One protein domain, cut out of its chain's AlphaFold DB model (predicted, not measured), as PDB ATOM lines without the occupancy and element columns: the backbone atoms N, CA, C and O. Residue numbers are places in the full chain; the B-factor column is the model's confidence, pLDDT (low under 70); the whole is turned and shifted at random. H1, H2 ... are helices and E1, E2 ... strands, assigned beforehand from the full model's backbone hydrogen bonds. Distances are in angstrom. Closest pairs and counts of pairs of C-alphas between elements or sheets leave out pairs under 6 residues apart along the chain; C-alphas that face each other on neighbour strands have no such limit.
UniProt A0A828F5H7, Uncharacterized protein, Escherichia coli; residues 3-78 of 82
ATOM      1  N   TYR A   3     366.765 451.489 457.218       81.50
ATOM      2  CA  TYR A   3     366.572 452.368 456.069       81.50
ATOM      3  C   TYR A   3     365.586 453.460 456.495       81.50
ATOM      4  O   TYR A   3     364.389 453.172 456.542       81.50
ATOM      5  N   PRO A   4     366.051 454.672 456.860       87.62
ATOM      6  CA  PRO A   4     365.190 455.709 457.436       87.62
ATOM      7  C   PRO A   4     363.965 456.017 456.568       87.62
ATOM      8  O   PRO A   4     362.844 456.005 457.063       87.62
ATOM      9  N   HIS A   5     364.161 456.110 455.251       86.62
ATOM     10  CA  HIS A   5     363.082 456.343 454.288       86.62
ATOM     11  C   HIS A   5     361.983 455.261 454.309       86.62
ATOM     12  O   HIS A   5     360.818 455.558 454.077       86.62
ATOM     13  N   ILE A   6     362.315 453.999 454.617       90.69
ATOM     14  CA  ILE A   6     361.318 452.920 454.733       90.69
ATOM     15  C   ILE A   6     360.484 453.082 456.007       90.69
ATOM     16  O   ILE A   6     359.291 452.789 455.999       90.69
ATOM     17  N   LEU A   7     361.093 453.547 457.101       91.62
ATOM     18  CA  LEU A   7     360.374 453.809 458.350       91.62
ATOM     19  C   LEU A   7     359.395 454.974 458.179       91.62
ATOM     20  O   LEU A   7     358.230 454.828 458.536       91.62
ATOM     21  N   GLU A   8     359.827 456.059 457.533       94.44
ATOM     22  CA  GLU A   8     358.966 457.201 457.197       94.44
ATOM     23  C   GLU A   8     357.778 456.782 456.318       94.44
ATOM     24  O   GLU A   8     356.638 457.182 456.564       94.44
ATOM     25  N   ILE A   9     358.011 455.917 455.321       95.00
ATOM     26  CA  ILE A   9     356.935 455.350 454.497       95.00
ATOM     27  C   ILE A   9     355.940 454.562 455.357       95.00
ATOM     28  O   ILE A   9     354.732 454.691 455.156       95.00
ATOM     29  N   HIS A  10     356.417 453.759 456.312       94.75
ATOM     30  CA  HIS A  10     355.540 452.986 457.189       94.75
ATOM     31  C   HIS A  10     354.693 453.872 458.107       94.75
ATOM     32  O   HIS A  10     353.502 453.616 458.275       94.75
ATOM     33  N   GLU A  11     355.288 454.913 458.687       95.31
ATOM     34  CA  GLU A  11     354.577 455.878 459.530       95.31
ATOM     35  C   GLU A  11     353.518 456.630 458.724       95.31
ATOM     36  O   GLU A  11     352.360 456.717 459.139       95.31
ATOM     37  N   LYS A  12     353.876 457.077 457.515       95.62
ATOM     38  CA  LYS A  12     352.943 457.720 456.588       95.62
ATOM     39  C   LYS A  12     351.795 456.790 456.201       95.62
ATOM     40  O   LYS A  12     350.641 457.212 456.219       95.62
ATOM     41  N   ALA A  13     352.083 455.532 455.871       96.06
ATOM     42  CA  ALA A  13     351.053 454.561 455.520       96.06
ATOM     43  C   ALA A  13     350.106 454.283 456.698       96.06
ATOM     44  O   ALA A  13     348.889 454.242 456.518       96.06
ATOM     45  N   ALA A  14     350.649 454.146 457.911       95.81
ATOM     46  CA  ALA A  14     349.855 453.973 459.122       95.81
ATOM     47  C   ALA A  14     348.938 455.180 459.389       95.81
ATOM     48  O   ALA A  14     347.761 454.984 459.697       95.81
ATOM     49  N   ALA A  15     349.451 456.404 459.216       95.75
ATOM     50  CA  ALA A  15     348.676 457.633 459.360       95.75
ATOM     51  C   ALA A  15     347.548 457.734 458.319       95.75
ATOM     52  O   ALA A  15     346.410 458.004 458.690       95.75
ATOM     53  N   ILE A  16     347.838 457.451 457.041       95.44
ATOM     54  CA  ILE A  16     346.844 457.470 455.951       95.44
ATOM     55  C   ILE A  16     345.736 456.444 456.196       95.44
ATOM     56  O   ILE A  16     344.559 456.750 456.033       95.44
ATOM     57  N   ASN A  17     346.097 455.228 456.607       96.06
ATOM     58  CA  ASN A  17     345.114 454.173 456.832       96.06
ATOM     59  C   ASN A  17     344.228 454.430 458.054       96.06
ATOM     60  O   ASN A  17     343.167 453.818 458.149       96.06
ATOM     61  N   ALA A  18     344.670 455.261 459.006       94.56
ATOM     62  CA  ALA A  18     343.928 455.616 460.217       94.56
ATOM     63  C   ALA A  18     343.341 454.398 460.972       94.56
ATOM     64  O   ALA A  18     342.245 454.447 461.526       94.56
ATOM     65  N   GLY A  19     344.056 453.266 460.967       93.62
ATOM     66  CA  GLY A  19     343.617 452.022 461.611       93.62
ATOM     67  C   GLY A  19     342.547 451.215 460.857       93.62
ATOM     68  O   GLY A  19     342.090 450.196 461.384       93.62
ATOM     69  N   ARG A  20     342.166 451.607 459.631       94.94
ATOM     70  CA  ARG A  20     341.254 450.837 458.768       94.94
ATOM     71  C   ARG A  20     341.799 449.423 458.550       94.94
ATOM     72  O   ARG A  20     342.978 449.218 458.256       94.94
ATOM     73  N   LYS A  21     340.913 448.437 458.688       95.31
ATOM     74  CA  LYS A  21     341.206 447.026 458.406       95.31
ATOM     75  C   LYS A  21     340.761 446.695 456.982       95.31
ATOM     76  O   LYS A  21     339.662 447.111 456.613       95.31
ATOM     77  N   PRO A  22     341.569 445.958 456.205       96.19
ATOM     78  CA  PRO A  22     341.222 445.649 454.829       96.19
ATOM     79  C   PRO A  22     340.092 444.624 454.745       96.19
ATOM     80  O   PRO A  22     339.999 443.702 455.562       96.19
ATOM     81  N   GLN A  23     339.271 444.777 453.719       96.94
ATOM     82  CA  GLN A  23     338.223 443.857 453.306       96.94
ATOM     83  C   GLN A  23     338.554 443.278 451.932       96.94
ATOM     84  O   GLN A  23     339.297 443.873 451.150       96.94
ATOM     85  N   PHE A  24     338.021 442.089 451.639       97.00
ATOM     86  CA  PHE A  24     338.202 441.462 450.330       97.00
ATOM     87  C   PHE A  24     337.785 442.424 449.211       97.00
ATOM     88  O   PHE A  24     336.676 442.948 449.226       97.00
ATOM     89  N   GLY A  25     338.677 442.629 448.243       96.06
ATOM     90  CA  GLY A  25     338.449 443.538 447.124       96.06
ATOM     91  C   GLY A  25     338.848 444.993 447.376       96.06
ATOM     92  O   GLY A  25     338.802 445.766 446.425       96.06
ATOM     93  N   ASP A  26     339.299 445.371 448.579       97.25
ATOM     94  CA  ASP A  26     339.851 446.711 448.814       97.25
ATOM     95  C   ASP A  26     341.072 446.948 447.916       97.25
ATOM     96  O   ASP A  26     342.004 446.135 447.878       97.25
ATOM     97  N   LYS A  27     341.087 448.079 447.208       97.00
ATOM     98  CA  LYS A  27     342.230 448.501 446.402       97.00
ATOM     99  C   LYS A  27     343.260 449.183 447.293       97.00
ATOM    100  O   LYS A  27     342.939 450.031 448.126       97.00
ATOM    101  N   MET A  28     344.516 448.795 447.130       97.62
ATOM    102  CA  MET A  28     345.615 449.295 447.939       97.62
ATOM    103  C   MET A  28     346.838 449.597 447.081       97.62
ATOM    104  O   MET A  28     347.079 448.934 446.072       97.62
ATOM    105  N   ARG A  29     347.645 450.558 447.532       97.44
ATOM    106  CA  ARG A  29     348.921 450.944 446.923       97.44
ATOM    107  C   ARG A  29     350.086 450.642 447.855       97.44
ATOM    108  O   ARG A  29     350.060 451.023 449.021       97.44
ATOM    109  N   ASN A  30     351.135 450.013 447.338       96.50
ATOM    110  CA  ASN A  30     352.405 449.814 448.028       96.50
ATOM    111  C   ASN A  30     353.324 451.019 447.816       96.50
ATOM    112  O   ASN A  30     353.866 451.211 446.730       96.50
ATOM    113  N   LEU A  31     353.540 451.803 448.869       95.94
ATOM    114  CA  LEU A  31     354.396 452.989 448.834       95.94
ATOM    115  C   LEU A  31     355.894 452.670 448.726       95.94
ATOM    116  O   LEU A  31     356.669 453.543 448.353       95.94
ATOM    117  N   VAL A  32     356.305 451.438 449.035       93.75
ATOM    118  CA  VAL A  32     357.699 450.985 448.875       93.75
ATOM    119  C   VAL A  32     357.981 450.557 447.429       93.75
ATOM    120  O   VAL A  32     359.133 450.503 447.003       93.75
ATOM    121  N   ALA A  33     356.942 450.237 446.654       93.38
ATOM    122  CA  ALA A  33     357.100 449.875 445.255       93.38
ATOM    123  C   ALA A  33     357.322 451.130 444.394       93.38
ATOM    124  O   ALA A  33     356.574 452.105 444.496       93.38
ATOM    125  N   GLY A  34     358.337 451.073 443.526       92.75
ATOM    126  CA  GLY A  34     358.592 452.102 442.516       92.75
ATOM    127  C   GLY A  34     357.411 452.284 441.561       92.75
ATOM    128  O   GLY A  34     356.541 451.417 441.461       92.75
ATOM    129  N   GLU A  35     357.380 453.418 440.866       92.69
ATOM    130  CA  GLU A  35     356.189 453.858 440.134       92.69
ATOM    131  C   GLU A  35     355.773 452.920 439.007       92.69
ATOM    132  O   GLU A  35     354.587 452.631 438.867       92.69
ATOM    133  N   ASP A  36     356.760 452.372 438.305       93.94
ATOM    134  CA  ASP A  36     356.571 451.464 437.173       93.94
ATOM    135  C   ASP A  36     356.372 450.002 437.598       93.94
ATOM    136  O   ASP A  36     356.314 449.099 436.762       93.94
ATOM    137  N   ASN A  37     356.302 449.720 438.904       92.56
ATOM    138  CA  ASN A  37     356.099 448.360 439.373       92.56
ATOM    139  C   ASN A  37     354.634 447.942 439.136       92.56
ATOM    140  O   ASN A  37     353.736 448.501 439.771       92.56
ATOM    141  N   PRO A  38     354.359 446.902 438.328       90.12
ATOM    142  CA  PRO A  38     352.988 446.464 438.052       90.12
ATOM    143  C   PRO A  38     352.253 445.938 439.296       90.12
ATOM    144  O   PRO A  38     351.036 445.804 439.284       90.12
ATOM    145  N   ARG A  39     352.976 445.645 440.385       93.75
ATOM    146  CA  ARG A  39     352.431 445.221 441.684       93.75
ATOM    147  C   ARG A  39     352.292 446.374 442.683       93.75
ATOM    148  O   ARG A  39     352.061 446.111 443.865       93.75
ATOM    149  N   ARG A  40     352.483 447.628 442.244       95.62
ATOM    150  CA  ARG A  40     352.329 448.826 443.083       95.62
ATOM    151  C   ARG A  40     350.892 448.950 443.575       95.62
ATOM    152  O   ARG A  40     350.698 449.070 444.778       95.62
ATOM    153  N   ASP A  41     349.923 448.828 442.673       96.19
ATOM    154  CA  ASP A  41     348.497 448.887 442.994       96.19
ATOM    155  C   ASP A  41     347.867 447.505 442.840       96.19
ATOM    156  O   ASP A  41     348.039 446.839 441.820       96.19
ATOM    157  N   ALA A  42     347.147 447.054 443.863       96.31
ATOM    158  CA  ALA A  42     346.575 445.716 443.893       96.31
ATOM    159  C   ALA A  42     345.349 445.630 444.797       96.31
ATOM    160  O   ALA A  42     345.092 446.504 445.620       96.31
ATOM    161  N   TYR A  43     344.615 444.534 444.663       97.44
ATOM    162  CA  TYR A  43     343.408 444.256 445.423       97.44
ATOM    163  C   TYR A  43     343.716 443.280 446.554       97.44
ATOM    164  O   TYR A  43     344.386 442.263 446.348       97.44
ATOM    165  N   PHE A  44     343.231 443.593 447.751       97.94
ATOM    166  CA  PHE A  44     343.369 442.738 448.918       97.94
ATOM    167  C   PHE A  44     342.516 441.474 448.778       97.94
ATOM    168  O   PHE A  44     341.342 441.529 448.412       97.94
ATOM    169  N   VAL A  45     343.105 440.327 449.118       98.12
ATOM    170  CA  VAL A  45     342.423 439.026 449.103       98.12
ATOM    171  C   VAL A  45     342.201 438.519 450.521       98.12
ATOM    172  O   VAL A  45     341.075 438.230 450.914       98.12
ATOM    173  N   LYS A  46     343.281 438.368 451.294       98.00
ATOM    174  CA  LYS A  46     343.219 437.841 452.662       98.00
ATOM    175  C   LYS A  46     344.448 438.212 453.475       98.00
ATOM    176  O   LYS A  46     345.530 438.442 452.936       98.00
ATOM    177  N   GLN A  47     344.289 438.168 454.793       97.56
ATOM    178  CA  GLN A  47     345.397 438.248 455.735       97.56
ATOM    179  C   GLN A  47     345.957 436.855 456.044       97.56
ATOM    180  O   GLN A  47     345.210 435.881 456.152       97.56
ATOM    181  N   LYS A  48     347.270 436.768 456.245       96.12
ATOM    182  CA  LYS A  48     347.947 435.568 456.742       96.12
ATOM    183  C   LYS A  48     348.968 435.939 457.810       96.12
ATOM    184  O   LYS A  48     349.623 436.977 457.727       96.12
ATOM    185  N   ARG A  49     349.133 435.077 458.810       96.44
ATOM    186  CA  ARG A  49     350.186 435.220 459.820       96.44
ATOM    187  C   ARG A  49     351.341 434.297 459.456       96.44
ATOM    188  O   ARG A  49     351.169 433.085 459.419       96.44
ATOM    189  N   VAL A  50     352.498 434.881 459.171       95.38
ATOM    190  CA  VAL A  50     353.739 434.156 458.886       95.38
ATOM    191  C   VAL A  50     354.518 434.001 460.187       95.38
ATOM    192  O   VAL A  50     354.690 434.963 460.939       95.38
ATOM    193  N   THR A  51     354.970 432.783 460.461       95.25
ATOM    194  CA  THR A  51     355.784 432.424 461.628       95.25
ATOM    195  C   THR A  51     357.154 431.910 461.177       95.25
ATOM    196  O   THR A  51     357.378 431.669 459.993       95.25
ATOM    197  N   GLY A  52     358.089 431.759 462.119       93.69
ATOM    198  CA  GLY A  52     359.450 431.293 461.844       93.69
ATOM    199  C   GLY A  52     360.492 432.409 461.895       93.69
ATOM    200  O   GLY A  52     360.231 433.504 462.387       93.69
ATOM    201  N   ARG A  53     361.709 432.107 461.436       91.44
ATOM    202  CA  ARG A  53     362.869 433.005 461.585       91.44
ATOM    203  C   ARG A  53     362.926 434.110 460.529       91.44
ATOM    204  O   ARG A  53     363.465 435.175 460.800       91.44
ATOM    205  N   MET A  54     362.380 433.867 459.338       89.81
ATOM    206  CA  MET A  54     362.451 434.808 458.222       89.81
ATOM    207  C   MET A  54     361.171 435.634 458.134       89.81
ATOM    208  O   MET A  54     360.119 435.123 457.765       89.81
ATOM    209  N   ASN A  55     361.288 436.922 458.459       89.00
ATOM    210  CA  ASN A  55     360.227 437.926 458.337       89.00
ATOM    211  C   ASN A  55     358.859 437.497 458.921       89.00
ATOM    212  O   ASN A  55     357.834 437.602 458.231       89.00
ATOM    213  N   PRO A  56     358.815 437.019 460.183       95.00
ATOM    214  CA  PRO A  56     357.553 436.693 460.830       95.00
ATOM    215  C   PRO A  56     356.688 437.948 460.986       95.00
ATOM    216  O   PRO A  56     357.191 439.053 461.201       95.00
ATOM    217  N   GLY A  57     355.371 437.782 460.904       95.50
ATOM    218  CA  GLY A  57     354.432 438.888 461.051       95.50
ATOM    219  C   GLY A  57     353.123 438.687 460.302       95.50
ATOM    220  O   GLY A  57     352.824 437.610 459.784       95.50
ATOM    221  N   LEU A  58     352.326 439.750 460.265       95.88
ATOM    222  CA  LEU A  58     351.131 439.824 459.436       95.88
ATOM    223  C   LEU A  58     351.536 440.137 457.995       95.88
ATOM    224  O   LEU A  58     352.323 441.052 457.766       95.88
ATOM    225  N   TRP A  59     350.985 439.394 457.046       97.31
ATOM    226  CA  TRP A  59     351.180 439.574 455.611       97.31
ATOM    227  C   TRP A  59     349.826 439.588 454.913       97.31
ATOM    228  O   TRP A  59     348.896 438.905 455.352       97.31
ATOM    229  N   TYR A  60     349.715 440.344 453.825       97.94
ATOM    230  CA  TYR A  60     348.510 440.383 452.999       97.94
ATOM    231  C   TYR A  60     348.763 439.685 451.676       97.94
ATOM    232  O   TYR A  60     349.744 439.988 451.001       97.94
ATOM    233  N   THR A  61     347.868 438.775 451.304       98.25
ATOM    234  CA  THR A  61     347.816 438.241 449.946       98.25
ATOM    235  C   THR A  61     347.038 439.225 449.076       98.25
ATOM    236  O   THR A  61     345.913 439.604 449.414       98.25
ATOM    237  N   MET A  62     347.647 439.620 447.964       97.81
ATOM    238  CA  MET A  62     347.166 440.635 447.030       97.81
ATOM    239  C   MET A  62     347.036 440.046 445.621       97.81
ATOM    240  O   MET A  62     347.671 439.036 445.305       97.81
ATOM    241  N   THR A  63     346.235 440.679 444.764       97.25
ATOM    242  CA  THR A  63     346.076 440.287 443.357       97.25
ATOM    243  C   THR A  63     345.846 441.482 442.436       97.25
ATOM    244  O   THR A  63     345.259 442.486 442.830       97.25
ATOM    245  N   GLU A  64     346.239 441.343 441.173       94.31
ATOM    246  CA  GLU A  64     345.853 442.256 440.087       94.31
ATOM    247  C   GLU A  64     344.519 441.864 439.412       94.31
ATOM    248  O   GLU A  64     344.139 442.450 438.403       94.31
ATOM    249  N   ARG A  65     343.808 440.852 439.942       90.94
ATOM    250  CA  ARG A  65     342.556 440.285 439.392       90.94
ATOM    251  C   ARG A  65     342.698 439.600 438.022       90.94
ATOM    252  O   ARG A  65     341.699 439.266 437.398       90.94
ATOM    253  N   LYS A  66     343.930 439.317 437.588       90.94
ATOM    254  CA  LYS A  66     344.259 438.572 436.355       90.94
ATOM    255  C   LYS A  66     344.834 437.173 436.626       90.94
ATOM    256  O   LYS A  66     345.581 436.635 435.822       90.94
ATOM    257  N   GLY A  67     344.528 436.599 437.792       88.94
ATOM    258  CA  GLY A  67     344.982 435.260 438.191       88.94
ATOM    259  C   GLY A  67     346.340 435.207 438.901       88.94
ATOM    260  O   GLY A  67     346.686 434.167 439.451       88.94
ATOM    261  N   ASN A  68     347.080 436.320 438.966       95.75
ATOM    262  CA  ASN A  68     348.341 436.407 439.707       95.75
ATOM    263  C   ASN A  68     348.122 436.823 441.169       95.75
ATOM    264  O   ASN A  68     347.370 437.761 441.452       95.75
ATOM    265  N   PHE A  69     348.828 436.158 442.088       97.12
ATOM    266  CA  PHE A  69     348.767 436.406 443.530       97.12
ATOM    267  C   PHE A  69     350.169 436.498 444.129       97.12
ATOM    268  O   PHE A  69     351.077 435.771 443.730       97.12
ATOM    269  N   TRP A  70     350.343 437.384 445.104       96.81
ATOM    270  CA  TRP A  70     351.585 437.514 445.862       96.81
ATOM    271  C   TRP A  70     351.304 438.027 447.266       96.81
ATOM    272  O   TRP A  70     350.225 438.543 447.553       96.81
ATOM    273  N   ASP A  71     352.296 437.904 448.141       96.12
ATOM    274  CA  ASP A  71     352.213 438.434 449.492       96.12
ATOM    275  C   ASP A  71     352.989 439.737 449.623       96.12
ATOM    276  O   ASP A  71     354.084 439.889 449.079       96.12
ATOM    277  N   SER A  72     352.416 440.675 450.366       95.69
ATOM    278  CA  SER A  72     353.011 441.975 450.636       95.69
ATOM    279  C   SER A  72     352.988 442.289 452.129       95.69
ATOM    280  O   SER A  72     352.096 441.860 452.872       95.69
ATOM    281  N   CYS A  73     353.996 443.040 452.570       94.19
ATOM    282  CA  CYS A  73     354.062 443.544 453.932       94.19
ATOM    283  C   CYS A  73     353.017 444.661 454.104       94.19
ATOM    284  O   CYS A  73     353.046 445.638 453.354       94.19
ATOM    285  N   PRO A  74     352.129 444.579 455.109       95.44
ATOM    286  CA  PRO A  74     351.050 445.546 455.288       95.44
ATOM    287  C   PRO A  74     351.538 446.942 455.678       95.44
ATOM    288  O   PRO A  74     350.828 447.915 455.459       95.44
ATOM    289  N   LYS A  75     352.753 447.062 456.225       94.69
ATOM    290  CA  LYS A  75     353.284 448.324 456.759       94.69
ATOM    291  C   LYS A  75     353.468 449.415 455.702       94.69
ATOM    292  O   LYS A  75     353.482 450.577 456.066       94.69
ATOM    293  N   GLY A  76     353.626 449.053 454.428       94.62
ATOM    294  CA  GLY A  76     353.782 450.005 453.321       94.62
ATOM    295  C   GLY A  76     352.547 450.143 452.430       94.62
ATOM    296  O   GLY A  76     352.619 450.827 451.413       94.62
ATOM    297  N   LEU A  77     351.445 449.464 452.761       96.94
ATOM    298  CA  LEU A  77     350.224 449.485 451.959       96.94
ATOM    299  C   LEU A  77     349.284 450.579 452.454       96.94
ATOM    300  O   LEU A  77     349.022 450.657 453.652       96.94
ATOM    301  N   ILE A  78     348.732 451.366 451.533       97.75
ATOM    302  CA  ILE A  78     347.666 452.332 451.816       97.75
ATOM    303  C   ILE A  78     346.390 451.989 451.064       97.75
ATOM    304  O   ILE A  78     346.469 451.483 449.946       97.75
TER     305      ILE A  78
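This is residues 3 to 78 of the 82 residues of an uncharacterized protein of Escherichia coli (UniProt A0A828F5H7). A strongly twisted, curled sheet of four strands rolls into a small, partly closed barrel, with residues 77 to 78 folding back beside E1; helix H1 lies to one side, off the sheet. The 76 printed residues hold H1, E1, E2, E3 and E4, in that order, mixed in class. The sheet E1 E2 E3 E4 is an antiparallel meander, each strand the neighbour of the one before. The whole is compact, radius of gyration of the C-alphas 12.3 A, spanning 35 by 31 by 24 A.

Find E1 at residues 27 to 30, E2 at 41 to 50, 22.3 A long, E3 at 57 to 63, 19.6 A, and E4 at 69 to 72, ending at C-alpha 72 (353.011, 441.975, 450.636). H1, residues 4 to 17, runs 20.1 A from C-alpha 4 (365.190, 455.709, 457.436).

E2 bends by 77 degrees at residue 45. Look for three hairpins: E1 and E2, N 28 to O 42 at 2.8 A; E2 and E3, N 48 to O 59 at 2.8 A; E3 and E4, N 62 to O 70 at 2.8 A. H1 is apart from E2, E3 and E4; its O i to N i+4 pairs are each within hydrogen-bond range.

The printed part has no cut and no long link; no printed residue is under 70 in pLDDT.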